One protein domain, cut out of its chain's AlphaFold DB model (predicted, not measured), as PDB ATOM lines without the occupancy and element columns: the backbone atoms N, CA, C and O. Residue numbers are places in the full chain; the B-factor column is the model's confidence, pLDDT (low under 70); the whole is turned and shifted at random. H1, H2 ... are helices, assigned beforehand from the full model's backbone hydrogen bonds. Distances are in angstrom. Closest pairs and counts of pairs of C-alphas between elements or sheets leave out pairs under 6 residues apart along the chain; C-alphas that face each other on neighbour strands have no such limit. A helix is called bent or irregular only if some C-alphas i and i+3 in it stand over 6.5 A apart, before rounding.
ATOM      1  N   HIS A 384     132.090  89.162 173.751       88.12
ATOM      2  CA  HIS A 384     130.971  88.762 174.592       88.12
ATOM      3  C   HIS A 384     129.705  89.541 174.175       88.12
ATOM      4  O   HIS A 384     129.803  90.757 173.973       88.12
ATOM      5  N   PRO A 385     128.511  88.917 174.112       79.94
ATOM      6  CA  PRO A 385     127.288  89.568 173.633       79.94
ATOM      7  C   PRO A 385     126.972  90.914 174.302       79.94
ATOM      8  O   PRO A 385     126.531  91.849 173.641       79.94
ATOM      9  N   CYS A 386     127.249  91.053 175.603       78.81
ATOM     10  CA  CYS A 386     127.055  92.319 176.326       78.81
ATOM     11  C   CYS A 386     127.960  93.443 175.817       78.81
ATOM     12  O   CYS A 386     127.556  94.601 175.779       78.81
ATOM     13  N   LYS A 387     129.193  93.101 175.445       86.75
ATOM     14  CA  LYS A 387     130.171  94.058 174.940       86.75
ATOM     15  C   LYS A 387     129.861  94.447 173.502       86.75
ATOM     16  O   LYS A 387     129.861  95.635 173.199       86.75
ATOM     17  N   GLN A 388     129.501  93.465 172.671       87.50
ATOM     18  CA  GLN A 388     128.994  93.717 171.323       87.50
ATOM     19  C   GLN A 388     127.800  94.670 171.363       87.50
ATOM     20  O   GLN A 388     127.786  95.670 170.660       87.50
ATOM     21  N   LEU A 389     126.847  94.424 172.264       83.06
ATOM     22  CA  LEU A 389     125.717  95.319 172.464       83.06
ATOM     23  C   LEU A 389     126.148  96.731 172.879       83.06
ATOM     24  O   LEU A 389     125.590  97.705 172.382       83.06
ATOM     25  N   GLY A 390     127.120  96.854 173.785       87.19
ATOM     26  CA  GLY A 390     127.677  98.150 174.173       87.19
ATOM     27  C   GLY A 390     128.245  98.909 172.972       87.19
ATOM     28  O   GLY A 390     127.957 100.091 172.802       87.19
ATOM     29  N   ILE A 391     128.979  98.222 172.096       89.56
ATOM     30  CA  ILE A 391     129.513  98.795 170.855       89.56
ATOM     31  C   ILE A 391     128.385  99.157 169.886       89.56
ATOM     32  O   ILE A 391     128.377 100.268 169.368       89.56
ATOM     33  N   ASP A 392     127.390  98.289 169.706       85.19
ATOM     34  CA  ASP A 392     126.217  98.561 168.868       85.19
ATOM     35  C   ASP A 392     125.437  99.789 169.367       85.19
ATOM     36  O   ASP A 392     124.929 100.580 168.570       85.19
ATOM     37  N   MET A 393     125.348  99.974 170.688       84.56
ATOM     38  CA  MET A 393     124.745 101.157 171.302       84.56
ATOM     39  C   MET A 393     125.570 102.412 171.030       84.56
ATOM     40  O   MET A 393     125.003 103.430 170.637       84.56
ATOM     41  N   LEU A 394     126.891 102.352 171.208       89.75
ATOM     42  CA  LEU A 394     127.773 103.479 170.912       89.75
ATOM     43  C   LEU A 394     127.716 103.857 169.425       89.75
ATOM     44  O   LEU A 394     127.630 105.045 169.121       89.75
ATOM     45  N   LEU A 395     127.687 102.869 168.521       87.88
ATOM     46  CA  LEU A 395     127.526 103.070 167.076       87.88
ATOM     47  C   LEU A 395     126.233 103.827 166.770       87.88
ATOM     48  O   LEU A 395     126.251 104.826 166.062       87.88
ATOM     49  N   ARG A 396     125.106 103.396 167.351       83.25
ATOM     50  CA  ARG A 396     123.795 104.041 167.145       83.25
ATOM     51  C   ARG A 396     123.719 105.450 167.720       83.25
ATOM     52  O   ARG A 396     123.008 106.290 167.179       83.25
ATOM     53  N   LEU A 397     124.423 105.705 168.819       84.88
ATOM     54  CA  LEU A 397     124.543 107.038 169.409       84.88
ATOM     55  C   LEU A 397     125.569 107.912 168.672       84.88
ATOM     56  O   LEU A 397     125.776 109.055 169.074       84.88
ATOM     57  N   ASN A 398     126.202 107.390 167.615       87.25
ATOM     58  CA  ASN A 398     127.304 108.017 166.898       87.25
ATOM     59  C   ASN A 398     128.463 108.415 167.824       87.25
ATOM     60  O   ASN A 398     129.160 109.370 167.533       87.25
ATOM     61  N   LEU A 399     128.707 107.726 168.942       89.88
ATOM     62  CA  LEU A 399     129.779 108.079 169.885       89.88
ATOM     63  C   LEU A 399     131.129 107.500 169.433       89.88
ATOM     64  O   LEU A 399     131.740 106.695 170.136       89.88
ATOM     65  N   TRP A 400     131.584 107.900 168.242       90.56
ATOM     66  CA  TRP A 400     132.723 107.303 167.535       90.56
ATOM     67  C   TRP A 400     134.016 107.317 168.340       90.56
ATOM     68  O   TRP A 400     134.710 106.308 168.406       90.56
ATOM     69  N   SER A 401     134.310 108.425 169.014       92.88
ATOM     70  CA  SER A 401     135.528 108.564 169.813       92.88
ATOM     71  C   SER A 401     135.606 107.541 170.956       92.88
ATOM     72  O   SER A 401     136.631 106.878 171.119       92.88
ATOM     73  N   LYS A 402     134.474 107.274 171.623       94.50
ATOM     74  CA  LYS A 402     134.363 106.220 172.645       94.50
ATOM     75  C   LYS A 402     134.544 104.823 172.067       94.50
ATOM     76  O   LYS A 402     135.163 103.977 172.704       94.50
ATOM     77  N   ILE A 403     134.007 104.570 170.872       94.81
ATOM     78  CA  ILE A 403     134.190 103.286 170.178       94.81
ATOM     79  C   ILE A 403     135.671 103.079 169.880       94.81
ATOM     80  O   ILE A 403     136.213 102.031 170.216       94.81
ATOM     81  N   CYS A 404     136.336 104.091 169.324       95.44
ATOM     82  CA  CYS A 404     137.768 104.065 169.052       95.44
ATOM     83  C   CYS A 404     138.581 103.757 170.317       95.44
ATOM     84  O   CYS A 404     139.430 102.869 170.283       95.44
ATOM     85  N   ARG A 405     138.274 104.388 171.461       95.75
ATOM     86  CA  ARG A 405     138.933 104.059 172.737       95.75
ATOM     87  C   ARG A 405     138.712 102.617 173.179       95.75
ATOM     88  O   ARG A 405     139.668 101.971 173.601       95.75
ATOM     89  N   VAL A 406     137.484 102.105 173.082       95.44
ATOM     90  CA  VAL A 406     137.190 100.700 173.414       95.44
ATOM     91  C   VAL A 406     137.992  99.759 172.510       95.44
ATOM     92  O   VAL A 406     138.589  98.806 173.001       95.44
ATOM     93  N   LEU A 407     138.083 100.056 171.210       95.88
ATOM     94  CA  LEU A 407     138.850  99.245 170.260       95.88
ATOM     95  C   LEU A 407     140.361  99.294 170.525       95.88
ATOM     96  O   LEU A 407     141.016  98.258 170.433       95.88
ATOM     97  N   ILE A 408     140.906 100.450 170.921       97.00
ATOM     98  CA  ILE A 408     142.307 100.581 171.360       97.00
ATOM     99  C   ILE A 408     142.559  99.735 172.615       97.00
ATOM    100  O   ILE A 408     143.526  98.977 172.658       97.00
ATOM    101  N   GLN A 409     141.678  99.824 173.620       96.44
ATOM    102  CA  GLN A 409     141.782  99.041 174.861       96.44
ATOM    103  C   GLN A 409     141.720  97.531 174.600       96.44
ATOM    104  O   GLN A 409     142.392  96.753 175.275       96.44
ATOM    105  N   ASP A 410     140.951  97.129 173.593       95.31
ATOM    106  CA  ASP A 410     140.761  95.733 173.207       95.31
ATOM    107  C   ASP A 410     141.773  95.212 172.196       95.31
ATOM    108  O   ASP A 410     141.649  94.070 171.739       95.31
ATOM    109  N   LYS A 411     142.762  96.035 171.838       96.56
ATOM    110  CA  LYS A 411     143.804  95.691 170.866       96.56
ATOM    111  C   LYS A 411     143.234  95.350 169.482       96.56
ATOM    112  O   LYS A 411     143.823  94.575 168.734       96.56
ATOM    113  N   GLN A 412     142.074  95.911 169.135       95.75
ATOM    114  CA  GLN A 412     141.426  95.791 167.823       95.75
ATOM    115  C   GLN A 412     141.804  96.998 166.949       95.75
ATOM    116  O   GLN A 412     140.942  97.758 166.497       95.75
ATOM    117  N   TYR A 413     143.108  97.217 166.769       97.00
ATOM    118  CA  TYR A 413     143.646  98.445 166.180       97.00
ATOM    119  C   TYR A 413     143.248  98.620 164.714       97.00
ATOM    120  O   TYR A 413     142.862  99.712 164.326       97.00
ATOM    121  N   GLU A 414     143.257  97.553 163.918       95.56
ATOM    122  CA  GLU A 414     142.929  97.570 162.488       95.56
ATOM    123  C   GLU A 414     141.481  98.018 162.264       95.56
ATOM    124  O   GLU A 414     141.199  98.902 161.455       95.56
ATOM    125  N   THR A 415     140.564  97.448 163.049       94.19
ATOM    126  CA  THR A 415     139.140  97.803 163.009       94.19
ATOM    127  C   THR A 415     138.928  99.242 163.483       94.19
ATOM    128  O   THR A 415     138.136  99.985 162.904       94.19
ATOM    129  N   GLY A 416     139.654  99.653 164.527       95.25
ATOM    130  CA  GLY A 416     139.613 101.014 165.047       95.25
ATOM    131  C   GLY A 416     140.111 102.054 164.046       95.25
ATOM    132  O   GLY A 416     139.425 103.048 163.824       95.25
ATOM    133  N   VAL A 417     141.240 101.791 163.382       95.81
ATOM    134  CA  VAL A 417     141.794 102.640 162.319       95.81
ATOM    135  C   VAL A 417     140.830 102.721 161.139       95.81
ATOM    136  O   VAL A 417     140.558 103.817 160.657       95.81
ATOM    137  N   GLN A 418     140.246 101.601 160.708       93.56
ATOM    138  CA  GLN A 418     139.264 101.600 159.620       93.56
ATOM    139  C   GLN A 418     138.060 102.503 159.931       93.56
ATOM    140  O   GLN A 418     137.678 103.328 159.101       93.56
ATOM    141  N   LEU A 419     137.479 102.381 161.129       92.00
ATOM    142  CA  LEU A 419     136.365 103.230 161.568       92.00
ATOM    143  C   LEU A 419     136.766 104.696 161.706       92.00
ATOM    144  O   LEU A 419     135.987 105.584 161.360       92.00
ATOM    145  N   TYR A 420     137.969 104.938 162.229       93.25
ATOM    146  CA  TYR A 420     138.522 106.275 162.378       93.25
ATOM    147  C   TYR A 420     138.630 106.956 161.012       93.25
ATOM    148  O   TYR A 420     138.096 108.046 160.830       93.25
ATOM    149  N   LEU A 421     139.207 106.283 160.016       92.06
ATOM    150  CA  LEU A 421     139.278 106.807 158.655       92.06
ATOM    151  C   LEU A 421     137.886 107.031 158.051       92.06
ATOM    152  O   LEU A 421     137.662 108.070 157.442       92.06
ATOM    153  N   GLU A 422     136.938 106.106 158.244       89.69
ATOM    154  CA  GLU A 422     135.598 106.208 157.645       89.69
ATOM    155  C   GLU A 422     134.791 107.405 158.179       89.69
ATOM    156  O   GLU A 422     134.059 108.047 157.424       89.69
ATOM    157  N   LYS A 423     134.862 107.688 159.485       85.81
ATOM    158  CA  LYS A 423     133.924 108.619 160.140       85.81
ATOM    159  C   LYS A 423     134.541 109.941 160.550       85.81
ATOM    160  O   LYS A 423     133.855 110.960 160.593       85.81
ATOM    161  N   PHE A 424     135.813 109.929 160.905       79.06
ATOM    162  CA  PHE A 424     136.373 110.958 161.761       79.06
ATOM    163  C   PHE A 424     136.955 112.198 161.086       79.06
ATOM    164  O   PHE A 424     136.832 113.270 161.681       79.06
ATOM    165  N   PRO A 425     137.496 112.136 159.852       75.50
ATOM    166  CA  PRO A 425     137.967 113.331 159.152       75.50
ATOM    167  C   PRO A 425     136.906 114.434 159.028       75.50
ATOM    168  O   PRO A 425     137.242 115.594 158.804       75.50
ATOM    169  N   TYR A 426     135.627 114.078 159.183       77.75
ATOM    170  CA  TYR A 426     134.482 114.940 158.908       77.75
ATOM    171  C   TYR A 426     133.668 115.328 160.154       77.75
ATOM    172  O   TYR A 426     132.866 116.256 160.076       77.75
ATOM    173  N   ASP A 427     133.866 114.669 161.304       83.56
ATOM    174  CA  ASP A 427     133.042 114.863 162.512       83.56
ATOM    175  C   ASP A 427     133.876 115.177 163.765       83.56
ATOM    176  O   ASP A 427     133.796 114.514 164.802       83.56
ATOM    177  N   GLN A 428     134.682 116.244 163.689       83.88
ATOM    178  CA  GLN A 428     135.503 116.710 164.817       83.88
ATOM    179  C   GLN A 428     134.677 117.019 166.076       83.88
ATOM    180  O   GLN A 428     135.165 116.851 167.191       83.88
ATOM    181  N   LYS A 429     133.406 117.423 165.927       87.38
ATOM    182  CA  LYS A 429     132.507 117.724 167.060       87.38
ATOM    183  C   LYS A 429     132.244 116.502 167.941       87.38
ATOM    184  O   LYS A 429     131.926 116.643 169.121       87.38
ATOM    185  N   ASN A 430     132.371 115.317 167.366       81.94
ATOM    186  CA  ASN A 430     132.112 114.045 168.018       81.94
ATOM    187  C   ASN A 430     133.394 113.394 168.567       81.94
ATOM    188  O   ASN A 430     133.358 112.385 169.281       81.94
ATOM    189  N   ASN A 431     134.546 114.027 168.317       87.44
ATOM    190  CA  ASN A 431     135.820 113.702 168.939       87.44
ATOM    191  C   ASN A 431     135.992 114.338 170.326       87.44
ATOM    192  O   ASN A 431     136.986 115.000 170.604       87.44
ATOM    193  N   GLN A 432     135.035 114.142 171.231       89.06
ATOM    194  CA  GLN A 432     135.146 114.705 172.587       89.06
ATOM    195  C   GLN A 432     136.354 114.163 173.365       89.06
ATOM    196  O   GLN A 432     136.811 114.772 174.327       89.06
ATOM    197  N   GLU A 433     136.851 112.996 172.967       89.44
ATOM    198  CA  GLU A 433     137.941 112.295 173.633       89.44
ATOM    199  C   GLU A 433     139.323 112.579 173.036       89.44
ATOM    200  O   GLU A 433     140.304 112.022 173.533       89.44
ATOM    201  N   ASN A 434     139.395 113.446 172.018       93.06
ATOM    202  CA  ASN A 434     140.607 113.805 171.283       93.06
ATOM    203  C   ASN A 434     141.403 112.590 170.786       93.06
ATOM    204  O   ASN A 434     142.626 112.594 170.831       93.06
ATOM    205  N   VAL A 435     140.708 111.549 170.319       94.81
ATOM    206  CA  VAL A 435     141.351 110.376 169.721       94.81
ATOM    207  C   VAL A 435     141.954 110.774 168.375       94.81
ATOM    208  O   VAL A 435     141.289 111.407 167.550       94.81
ATOM    209  N   THR A 436     143.208 110.403 168.167       95.06
ATOM    210  CA  THR A 436     144.023 110.675 166.976       95.06
ATOM    211  C   THR A 436     144.477 109.368 166.326       95.06
ATOM    212  O   THR A 436     144.402 108.305 166.948       95.06
ATOM    213  N   LEU A 437     144.946 109.413 165.075       95.50
ATOM    214  CA  LEU A 437     145.528 108.235 164.422       95.50
ATOM    215  C   LEU A 437     146.816 107.804 165.145       95.50
ATOM    216  O   LEU A 437     147.064 106.610 165.323       95.50
ATOM    217  N   SER A 438     147.571 108.784 165.641       96.25
ATOM    218  CA  SER A 438     148.715 108.615 166.538       96.25
ATOM    219  C   SER A 438     148.404 107.707 167.736       96.25
ATOM    220  O   SER A 438     149.190 106.815 168.040       96.25
ATOM    221  N   ASP A 439     147.227 107.821 168.364       97.25
ATOM    222  CA  ASP A 439     146.868 106.967 169.507       97.25
ATOM    223  C   ASP A 439     146.802 105.476 169.136       97.25
ATOM    224  O   ASP A 439     147.212 104.617 169.925       97.25
ATOM    225  N   PHE A 440     146.318 105.150 167.932       97.75
ATOM    226  CA  PHE A 440     146.281 103.775 167.427       97.75
ATOM    227  C   PHE A 440     147.681 103.256 167.093       97.75
ATOM    228  O   PHE A 440     148.023 102.124 167.442       97.75
ATOM    229  N   LEU A 441     148.495 104.079 166.434       97.75
ATOM    230  CA  LEU A 441     149.866 103.741 166.056       97.75
ATOM    231  C   LEU A 441     150.757 103.548 167.291       97.75
ATOM    232  O   LEU A 441     151.435 102.532 167.421       97.75
ATOM    233  N   GLU A 442     150.684 104.461 168.252       98.06
ATOM    234  CA  GLU A 442     151.433 104.385 169.502       98.06
ATOM    235  C   GLU A 442     151.027 103.163 170.335       98.06
ATOM    236  O   GLU A 442     151.883 102.455 170.872       98.06
ATOM    237  N   SER A 443     149.720 102.900 170.438       98.12
ATOM    238  CA  SER A 443     149.203 101.764 171.207       98.12
ATOM    239  C   SER A 443     149.544 100.428 170.552       98.12
ATOM    240  O   SER A 443     149.973  99.511 171.250       98.12
ATOM    241  N   SER A 444     149.411 100.321 169.225       98.06
ATOM    242  CA  SER A 444     149.783  99.106 168.491       98.06
ATOM    243  C   SER A 444     151.286  98.844 168.546       98.06
ATOM    244  O   SER A 444     151.674  97.702 168.752       98.06
ATOM    245  N   TYR A 445     152.139  99.874 168.474       98.06
ATOM    246  CA  TYR A 445     153.593  99.706 168.590       98.06
ATOM    247  C   TYR A 445     154.007  99.177 169.967       98.06
ATOM    248  O   TYR A 445     154.894  98.330 170.067       98.06
ATOM    249  N   LYS A 446     153.364  99.674 171.034       97.88
ATOM    250  CA  LYS A 446     153.606  99.217 172.411       97.88
ATOM    251  C   LYS A 446     153.139  97.785 172.650       97.88
ATOM    252  O   LYS A 446     153.765  97.086 173.441       97.88
ATOM    253  N   ASP A 447     152.040  97.383 172.019       97.88
ATOM    254  CA  ASP A 447     151.455  96.053 172.189       97.88
ATOM    255  C   ASP A 447     152.153  94.991 171.327       97.88
ATOM    256  O   ASP A 447     152.637  93.986 171.845       97.88
ATOM    257  N   ASP A 448     152.237  95.233 170.020       97.81
ATOM    258  CA  ASP A 448     152.818  94.327 169.031       97.81
ATOM    259  C   ASP A 448     153.475  95.137 167.891       97.81
ATOM    260  O   ASP A 448     152.791  95.601 166.969       97.81
ATOM    261  N   PRO A 449     154.816  95.289 167.902       97.25
ATOM    262  CA  PRO A 449     155.528  96.052 166.882       97.25
ATOM    263  C   PRO A 449     155.316  95.542 165.452       97.25
ATOM    264  O   PRO A 449     155.383  96.333 164.513       97.25
ATOM    265  N   LEU A 450     155.057  94.240 165.263       96.12
ATOM    266  CA  LEU A 450     154.790  93.684 163.936       96.12
ATOM    267  C   LEU A 450     153.398  94.096 163.446       96.12
ATOM    268  O   LEU A 450     153.217  94.445 162.282       96.12
ATOM    269  N   ARG A 451     152.416  94.128 164.349       96.31
ATOM    270  CA  ARG A 451     151.084  94.651 164.037       96.31
ATOM    271  C   ARG A 451     151.123  96.136 163.697       96.31
ATOM    272  O   ARG A 451     150.508  96.545 162.716       96.31
ATOM    273  N   PHE A 452     151.880  96.930 164.456       97.81
ATOM    274  CA  PHE A 452     152.136  98.330 164.109       97.81
ATOM    275  C   PHE A 452     152.726  98.467 162.704       97.81
ATOM    276  O   PHE A 452     152.236  99.290 161.939       97.81
ATOM    277  N   PHE A 453     153.729  97.654 162.352       97.06
ATOM    278  CA  PHE A 453     154.343  97.679 161.023       97.06
ATOM    279  C   PHE A 453     153.290  97.505 159.920       97.06
ATOM    280  O   PHE A 453     153.216  98.336 159.019       97.06
ATOM    281  N   HIS A 454     152.415  96.502 160.037       96.12
ATOM    282  CA  HIS A 454     151.361  96.261 159.048       96.12
ATOM    283  C   HIS A 454     150.317  97.379 158.983       96.12
ATOM    284  O   HIS A 454     149.873  97.744 157.895       96.12
ATOM    285  N   ILE A 455     149.920  97.939 160.130       96.62
ATOM    286  CA  ILE A 455     148.974  99.061 160.172       96.62
ATOM    287  C   ILE A 455     149.595 100.302 159.525       96.62
ATOM    288  O   ILE A 455     148.937 100.964 158.725       96.62
ATOM    289  N   TYR A 456     150.854 100.602 159.846       97.31
ATOM    290  CA  TYR A 456     151.582 101.738 159.292       97.31
ATOM    291  C   TYR A 456     151.755 101.595 157.779       97.31
ATOM    292  O   TYR A 456     151.402 102.508 157.043       97.31
ATOM    293  N   GLU A 457     152.213 100.433 157.307       95.56
ATOM    294  CA  GLU A 457     152.389 100.143 155.882       95.56
ATOM    295  C   GLU A 457     151.067 100.285 155.113       95.56
ATOM    296  O   GLU A 457     151.008 100.985 154.101       95.56
ATOM    297  N   ALA A 458     149.975  99.711 155.632       95.38
ATOM    298  CA  ALA A 458     148.653  99.846 155.027       95.38
ATOM    299  C   ALA A 458     148.192 101.312 154.967       95.38
ATOM    300  O   ALA A 458     147.674 101.758 153.943       95.38
ATOM    301  N   LEU A 459     148.404 102.084 156.037       95.50
ATOM    302  CA  LEU A 459     148.080 103.510 156.067       95.50
ATOM    303  C   LEU A 459     148.922 104.312 155.077       95.50
ATOM    304  O   LEU A 459     148.369 105.138 154.356       95.50
ATOM    305  N   SER A 460     150.227 104.051 154.988       94.81
ATOM    306  CA  SER A 460     151.106 104.685 154.007       94.81
ATOM    307  C   SER A 460     150.663 104.376 152.579       94.81
ATOM    308  O   SER A 460     150.606 105.281 151.752       94.81
ATOM    309  N   MET A 461     150.270 103.132 152.290       93.38
ATOM    310  CA  MET A 461     149.708 102.771 150.987       93.38
ATOM    311  C   MET A 461     148.407 103.523 150.691       93.38
ATOM    312  O   MET A 461     148.218 103.973 149.564       93.38
ATOM    313  N   ILE A 462     147.511 103.673 151.672       92.94
ATOM    314  CA  ILE A 462     146.255 104.413 151.485       92.94
ATOM    315  C   ILE A 462     146.543 105.897 151.231       92.94
ATOM    316  O   ILE A 462     146.012 106.474 150.288       92.94
ATOM    317  N   VAL A 463     147.408 106.505 152.041       92.31
ATOM    318  CA  VAL A 463     147.741 107.931 151.946       92.31
ATOM    319  C   VAL A 463     148.488 108.267 150.651       92.31
ATOM    320  O   VAL A 463     148.266 109.337 150.093       92.31
ATOM    321  N   ASN A 464     149.332 107.363 150.149       91.94
ATOM    322  CA  ASN A 464     150.103 107.595 148.925       91.94
ATOM    323  C   ASN A 464     149.306 107.333 147.639       91.94
ATOM    324  O   ASN A 464     149.609 107.937 146.613       91.94
ATOM    325  N   ASN A 465     148.323 106.425 147.669       93.25
ATOM    326  CA  ASN A 465     147.597 106.005 146.464       93.25
ATOM    327  C   ASN A 465     146.229 106.677 146.285       93.25
ATOM    328  O   ASN A 465     145.652 106.572 145.202       93.25
ATOM    329  N   TYR A 466     145.686 107.325 147.318       92.38
ATOM    330  CA  TYR A 466     144.352 107.922 147.272       92.38
ATOM    331  C   TYR A 466     144.385 109.380 147.730       92.38
ATOM    332  O   TYR A 466     144.867 109.694 148.817       92.38
ATOM    333  N   ASP A 467     143.800 110.266 146.923       87.94
ATOM    334  CA  ASP A 467     143.678 111.686 147.264       87.94
ATOM    335  C   ASP A 467     142.657 111.915 148.386       87.94
ATOM    336  O   ASP A 467     142.827 112.810 149.220       87.94
ATOM    337  N   SER A 468     141.604 111.089 148.435       88.50
ATOM    338  CA  SER A 468     140.556 111.164 149.448       88.50
ATOM    339  C   SER A 468     140.184 109.803 150.043       88.50
ATOM    340  O   SER A 468     140.261 108.750 149.408       88.50
ATOM    341  N   VAL A 469     139.692 109.842 151.286       83.31
ATOM    342  CA  VAL A 469     139.119 108.683 151.993       83.31
ATOM    343  C   VAL A 469     137.978 108.048 151.193       83.31
ATOM    344  O   VAL A 469     137.803 106.828 151.199       83.31
ATOM    345  N   PHE A 470     137.192 108.870 150.497       84.31
ATOM    346  CA  PHE A 470     136.057 108.402 149.710       84.31
ATOM    347  C   PHE A 470     136.490 107.623 148.476       84.31
ATOM    348  O   PHE A 470     135.803 106.673 148.123       84.31
ATOM    349  N   ASP A 471     137.623 107.956 147.860       87.00
ATOM    350  CA  ASP A 471     138.138 107.192 146.718       87.00
ATOM    351  C   ASP A 471     138.586 105.801 147.163       87.00
ATOM    352  O   ASP A 471     138.309 104.803 146.493       87.00
ATOM    353  N   TYR A 472     139.205 105.717 148.342       87.00
ATOM    354  CA  TYR A 472     139.571 104.440 148.942       87.00
ATOM    355  C   TYR A 472     138.333 103.567 149.210       87.00
ATOM    356  O   TYR A 472     138.233 102.446 148.703       87.00
ATOM    357  N   PHE A 473     137.344 104.080 149.951       83.19
ATOM    358  CA  PHE A 473     136.149 103.296 150.294       83.19
ATOM    359  C   PHE A 473     135.179 103.101 149.122       83.19
ATOM    360  O   PHE A 473     134.504 102.071 149.052       83.19
ATOM    361  N   GLY A 474     135.115 104.054 148.194       83.44
ATOM    362  CA  GLY A 474     134.305 103.988 146.981       83.44
ATOM    363  C   GLY A 474     134.764 102.855 146.074       83.44
ATOM    364  O   GLY A 474     133.950 102.028 145.664       83.44
ATOM    365  N   ASN A 475     136.077 102.728 145.860       78.88
ATOM    366  CA  ASN A 475     136.642 101.613 145.100       78.88
ATOM    367  C   ASN A 475     136.426 100.263 145.799       78.88
ATOM    368  O   ASN A 475     136.138  99.263 145.142       78.88
ATOM    369  N   TYR A 476     136.476 100.233 147.135       71.62
ATOM    370  CA  TYR A 476     136.248  99.007 147.905       71.62
ATOM    371  C   TYR A 476     134.799  98.500 147.820       71.62
ATOM    372  O   TYR A 476     134.558  97.297 147.740       71.62
ATOM    373  N   ASN A 527     142.415 116.322 151.403       84.31
ATOM    374  CA  ASN A 527     143.627 115.641 150.971       84.31
ATOM    375  C   ASN A 527     144.157 114.767 152.124       84.31
ATOM    376  O   ASN A 527     144.530 115.287 153.182       84.31
ATOM    377  N   LEU A 528     144.155 113.449 151.917       87.62
ATOM    378  CA  LEU A 528     144.581 112.442 152.893       87.62
ATOM    379  C   LEU A 528     146.014 112.664 153.386       87.62
ATOM    380  O   LEU A 528     146.266 112.602 154.591       87.62
ATOM    381  N   ALA A 529     146.931 112.988 152.473       88.81
ATOM    382  CA  ALA A 529     148.324 113.266 152.803       88.81
ATOM    383  C   ALA A 529     148.463 114.490 153.708       88.81
ATOM    384  O   ALA A 529     149.287 114.491 154.616       88.81
ATOM    385  N   ARG A 530     147.608 115.504 153.540       89.38
ATOM    386  CA  ARG A 530     147.603 116.665 154.439       89.38
ATOM    387  C   ARG A 530     147.023 116.347 155.819       89.38
ATOM    388  O   ARG A 530     147.462 116.936 156.797       89.38
ATOM    389  N   LEU A 531     146.023 115.472 155.899       87.44
ATOM    390  CA  LEU A 531     145.381 115.129 157.172       87.44
ATOM    391  C   LEU A 531     146.232 114.195 158.031       87.44
ATOM    392  O   LEU A 531     146.301 114.387 159.239       87.44
ATOM    393  N   PHE A 532     146.856 113.190 157.418       91.88
ATOM    394  CA  PHE A 532     147.549 112.127 158.150       91.88
ATOM    395  C   PHE A 532     149.059 112.115 157.943       91.88
ATOM    396  O   PHE A 532     149.747 111.385 158.650       91.88
ATOM    397  N   GLY A 533     149.586 112.915 157.011       91.69
ATOM    398  CA  GLY A 533     151.020 112.982 156.737       91.69
ATOM    399  C   GLY A 533     151.818 113.361 157.976       91.69
ATOM    400  O   GLY A 533     152.755 112.652 158.326       91.69
ATOM    401  N   ASP A 534     151.395 114.402 158.696       93.81
ATOM    402  CA  ASP A 534     152.077 114.843 159.916       93.81
ATOM    403  C   ASP A 534     152.047 113.755 161.005       93.81
ATOM    404  O   ASP A 534     153.076 113.441 161.603       93.81
ATOM    405  N   GLU A 535     150.897 113.103 161.221       94.00
ATOM    406  CA  GLU A 535     150.770 112.023 162.211       94.00
ATOM    407  C   GLU A 535     151.605 110.784 161.836       94.00
ATOM    408  O   GLU A 535     152.270 110.203 162.699       94.00
ATOM    409  N   LEU A 536     151.647 110.399 160.557       95.81
ATOM    410  CA  LEU A 536     152.483 109.293 160.076       95.81
ATOM    411  C   LEU A 536     153.976 109.626 160.155       95.81
ATOM    412  O   LEU A 536     154.771 108.760 160.531       95.81
ATOM    413  N   LEU A 537     154.365 110.867 159.856       95.81
ATOM    414  CA  LEU A 537     155.753 111.323 159.944       95.81
ATOM    415  C   LEU A 537     156.294 111.191 161.370       95.81
ATOM    416  O   LEU A 537     157.415 110.716 161.543       95.81
ATOM    417  N   THR A 538     155.489 111.496 162.396       96.94
ATOM    418  CA  THR A 538     155.915 111.324 163.803       96.94
ATOM    419  C   THR A 538     156.233 109.875 164.192       96.94
ATOM    420  O   THR A 538     156.963 109.645 165.155       96.94
ATOM    421  N   HIS A 539     155.732 108.891 163.438       97.38
ATOM    422  CA  HIS A 539     155.962 107.464 163.679       97.38
ATOM    423  C   HIS A 539     156.933 106.825 162.672       97.38
ATOM    424  O   HIS A 539     157.258 105.643 162.812       97.38
ATOM    425  N   ASN A 540     157.431 107.586 161.691       97.12
ATOM    426  CA  ASN A 540     158.291 107.071 160.626       97.12
ATOM    427  C   ASN A 540     159.599 106.475 161.169       97.12
ATOM    428  O   ASN A 540     160.012 105.403 160.738       97.12
ATOM    429  N   ASP A 541     160.212 107.096 162.179       97.38
ATOM    430  CA  ASP A 541     161.450 106.582 162.781       97.38
ATOM    431  C   ASP A 541     161.255 105.191 163.406       97.38
ATOM    432  O   ASP A 541     162.123 104.320 163.299       97.38
ATOM    433  N   LYS A 542     160.085 104.944 164.016       97.62
ATOM    434  CA  LYS A 542     159.726 103.630 164.575       97.62
ATOM    435  C   LYS A 542     159.552 102.597 163.469       97.62
ATOM    436  O   LYS A 542     160.045 101.478 163.600       97.62
ATOM    437  N   TYR A 543     158.881 102.977 162.384       97.25
ATOM    438  CA  TYR A 543     158.709 102.130 161.207       97.25
ATOM    439  C   TYR A 543     160.061 101.765 160.574       97.25
ATOM    440  O   TYR A 543     160.379 100.583 160.449       97.25
ATOM    441  N   VAL A 544     160.914 102.755 160.286       96.38
ATOM    442  CA  VAL A 544     162.262 102.550 159.728       96.38
ATOM    443  C   VAL A 544     163.116 101.667 160.644       96.38
ATOM    444  O   VAL A 544     163.790 100.754 160.163       96.38
ATOM    445  N   GLY A 545     163.052 101.884 161.960       97.06
ATOM    446  CA  GLY A 545     163.741 101.046 162.941       97.06
ATOM    447  C   GLY A 545     163.295  99.580 162.898       97.06
ATOM    448  O   GLY A 545     164.132  98.681 163.003       97.06
ATOM    449  N   LEU A 546     162.000  99.311 162.690       96.00
ATOM    450  CA  LEU A 546     161.485  97.949 162.519       96.00
ATOM    451  C   LEU A 546     161.925  97.330 161.189       96.00
ATOM    452  O   LEU A 546     162.365  96.179 161.194       96.00
ATOM    453  N   CYS A 547     161.892  98.081 160.083       95.81
ATOM    454  CA  CYS A 547     162.401  97.602 158.794       95.81
ATOM    455  C   CYS A 547     163.869  97.176 158.894       95.81
ATOM    456  O   CYS A 547     164.236  96.091 158.444       95.81
ATOM    457  N   GLN A 548     164.702  97.995 159.546       96.81
ATOM    458  CA  GLN A 548     166.113  97.683 159.777       96.81
ATOM    459  C   GLN A 548     166.286  96.451 160.670       96.81
ATOM    460  O   GLN A 548     167.056  95.552 160.333       96.81
ATOM    461  N   LYS A 549     165.546  96.385 161.785       96.50
ATOM    462  CA  LYS A 549     165.619  95.281 162.754       96.50
ATOM    463  C   LYS A 549     165.259  93.928 162.138       96.50
ATOM    464  O   LYS A 549     165.860  92.924 162.506       96.50
ATOM    465  N   TYR A 550     164.284  93.897 161.231       94.69
ATOM    466  CA  TYR A 550     163.814  92.669 160.584       94.69
ATOM    467  C   TYR A 550     164.389  92.455 159.177       94.69
ATOM    468  O   TYR A 550     163.952  91.541 158.482       94.69
ATOM    469  N   HIS A 551     165.371  93.264 158.760       94.69
ATOM    470  CA  HIS A 551     165.972  93.217 157.421       94.69
ATOM    471  C   HIS A 551     164.940  93.256 156.280       94.69
ATOM    472  O   HIS A 551     165.125  92.637 155.233       94.69
ATOM    473  N   ILE A 552     163.848  93.997 156.477       92.50
ATOM    474  CA  ILE A 552     162.827  94.206 155.454       92.50
ATOM    475  C   ILE A 552     163.394  95.233 154.475       92.50
ATOM    476  O   ILE A 552     163.493  96.423 154.779       92.50
ATOM    477  N   THR A 553     163.828  94.766 153.307       86.19
ATOM    478  CA  THR A 553     164.278  95.641 152.224       86.19
ATOM    479  C   THR A 553     163.061  96.355 151.648       86.19
ATOM    480  O   THR A 553     162.241  95.728 150.975       86.19
ATOM    481  N   ASN A 554     162.935  97.656 151.919       71.69
ATOM    482  CA  ASN A 554     161.951  98.525 151.275       71.69
ATOM    483  C   ASN A 554     162.265  98.588 149.771       71.69
ATOM    484  O   ASN A 554     163.022  99.443 149.328       71.69
ATOM    485  N   ASN A 555     161.710  97.667 148.985       68.19
ATOM    486  CA  ASN A 555     161.893  97.653 147.530       68.19
ATOM    487  C   ASN A 555     160.859  98.522 146.787       68.19
ATOM    488  O   ASN A 555     160.883  98.549 145.562       68.19
ATOM    489  N   ASN A 556     159.960  99.206 147.506       54.53
ATOM    490  CA  ASN A 556     158.772  99.858 146.938       54.53
ATOM    491  C   ASN A 556     158.610 101.348 147.307       54.53
ATOM    492  O   ASN A 556     157.487 101.848 147.287       54.53
ATOM    493  N   TYR A 557     159.696 102.054 147.629       49.22
ATOM    494  CA  TYR A 557     159.685 103.522 147.697       49.22
ATOM    495  C   TYR A 557     160.540 104.130 146.595       49.22
ATOM    496  O   TYR A 557     161.680 103.640 146.413       49.22
TER     497      TYR A 557
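What this domain is: This is residues 384 to 476 and 527 to 557 of the 557 residues of the protein "Mic1 domain-containing protein" of Reticulomyxa filosa (UniProt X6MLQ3). Five helical stretches, H2, H3, H4, H5 and H7a, make an up-and-down bundle in the middle, and at the two ends of the longest axis H1 packs on H2 and H7b packs on H5. The short H6 sits at one side of the bundle near the ends of H3 and H5, and residues 550 to 557 fold back from the end of H7b. The printed part has 124 residues with seven named helices, H1 to H7 in that order, and no named strand; the class is all helix. It is compact, with a radius of gyration of the C-alphas of 15.2 A and spans of 44 by 30 by 26 A.

Where its parts are: H1, residues 385 to 396, begins at C-alpha 385 at (127.288, 89.568, 173.633) and is 16.2 A long. H2 holds residues 400 to 409, and H3 residues 413 to 426 over 20.2 A. H3 is irregular: C-alphas 422 and 425 are 7.7 A apart. H4 holds residues 437 to 447, H5 residues 449 to 465 over 24.1 A, and H6 residues 469 to 476. H7, residues 528 to 549, was assigned as one helix by its hydrogen bonds but is bent, with C-alphas 538 and 541 7.4 A apart. Its arms are H7a, residues 528 to 538, and H7b, residues 541 to 549, at a steep tilt of 65 degrees. H7a is itself irregular, with C-alphas 531 and 534 7.2 A apart. H7b ends at C-alpha 549 at (165.619, 95.281, 162.754).

How they stand to each other: H2, H3, H4, H5 and H7a form an up and down bundle, each running against the one before it. H1 touches H2 with residues 391 to 395 alone, closest at the C-alphas of Leu 394 and Ile 403, 6.5 A. The hairpin of H2 and H3 is closest at the C-alphas of Cys 404 and Gly 416, 5.4 A, at a shallow tilt of 19 degrees. H3 and H4 touch at the C-alphas of Tyr 413 and Phe 440, 6.1 A. H4 and H5 touch at the C-alphas of Tyr 445 and Phe 452, 4.9 A. H5 touches H7a, closest at the C-alphas of Val 463 and Ala 529, 5.4 A, and H7b, closest at those of Phe 453 and Tyr 543, 6.2 A. H3 and H6 only just touch, with 3 pairs of C-alphas within 8 A, closest at Leu 421 and Val 469, 6.9 A. H1 and H3 are apart. Every O i to N i+4 pair is within hydrogen-bond range in H1, H2, H4, H5, H6 and H7b, against 8 of 10 in H3 and 5 of 7 in H7a.

The domain as a whole: The two C-alphas farthest apart, those of Cys 386 and Asn 555, are 45.5 A apart. Residues 477 to 526 are not printed, and C-alphas 476 and 527 are 18.5 A apart across that cut. Of the links that are printed whole, H3 to H4 is short and the others are tight. The mean pLDDT of the printed part is 90.7; residues 555 to 557 are under 70.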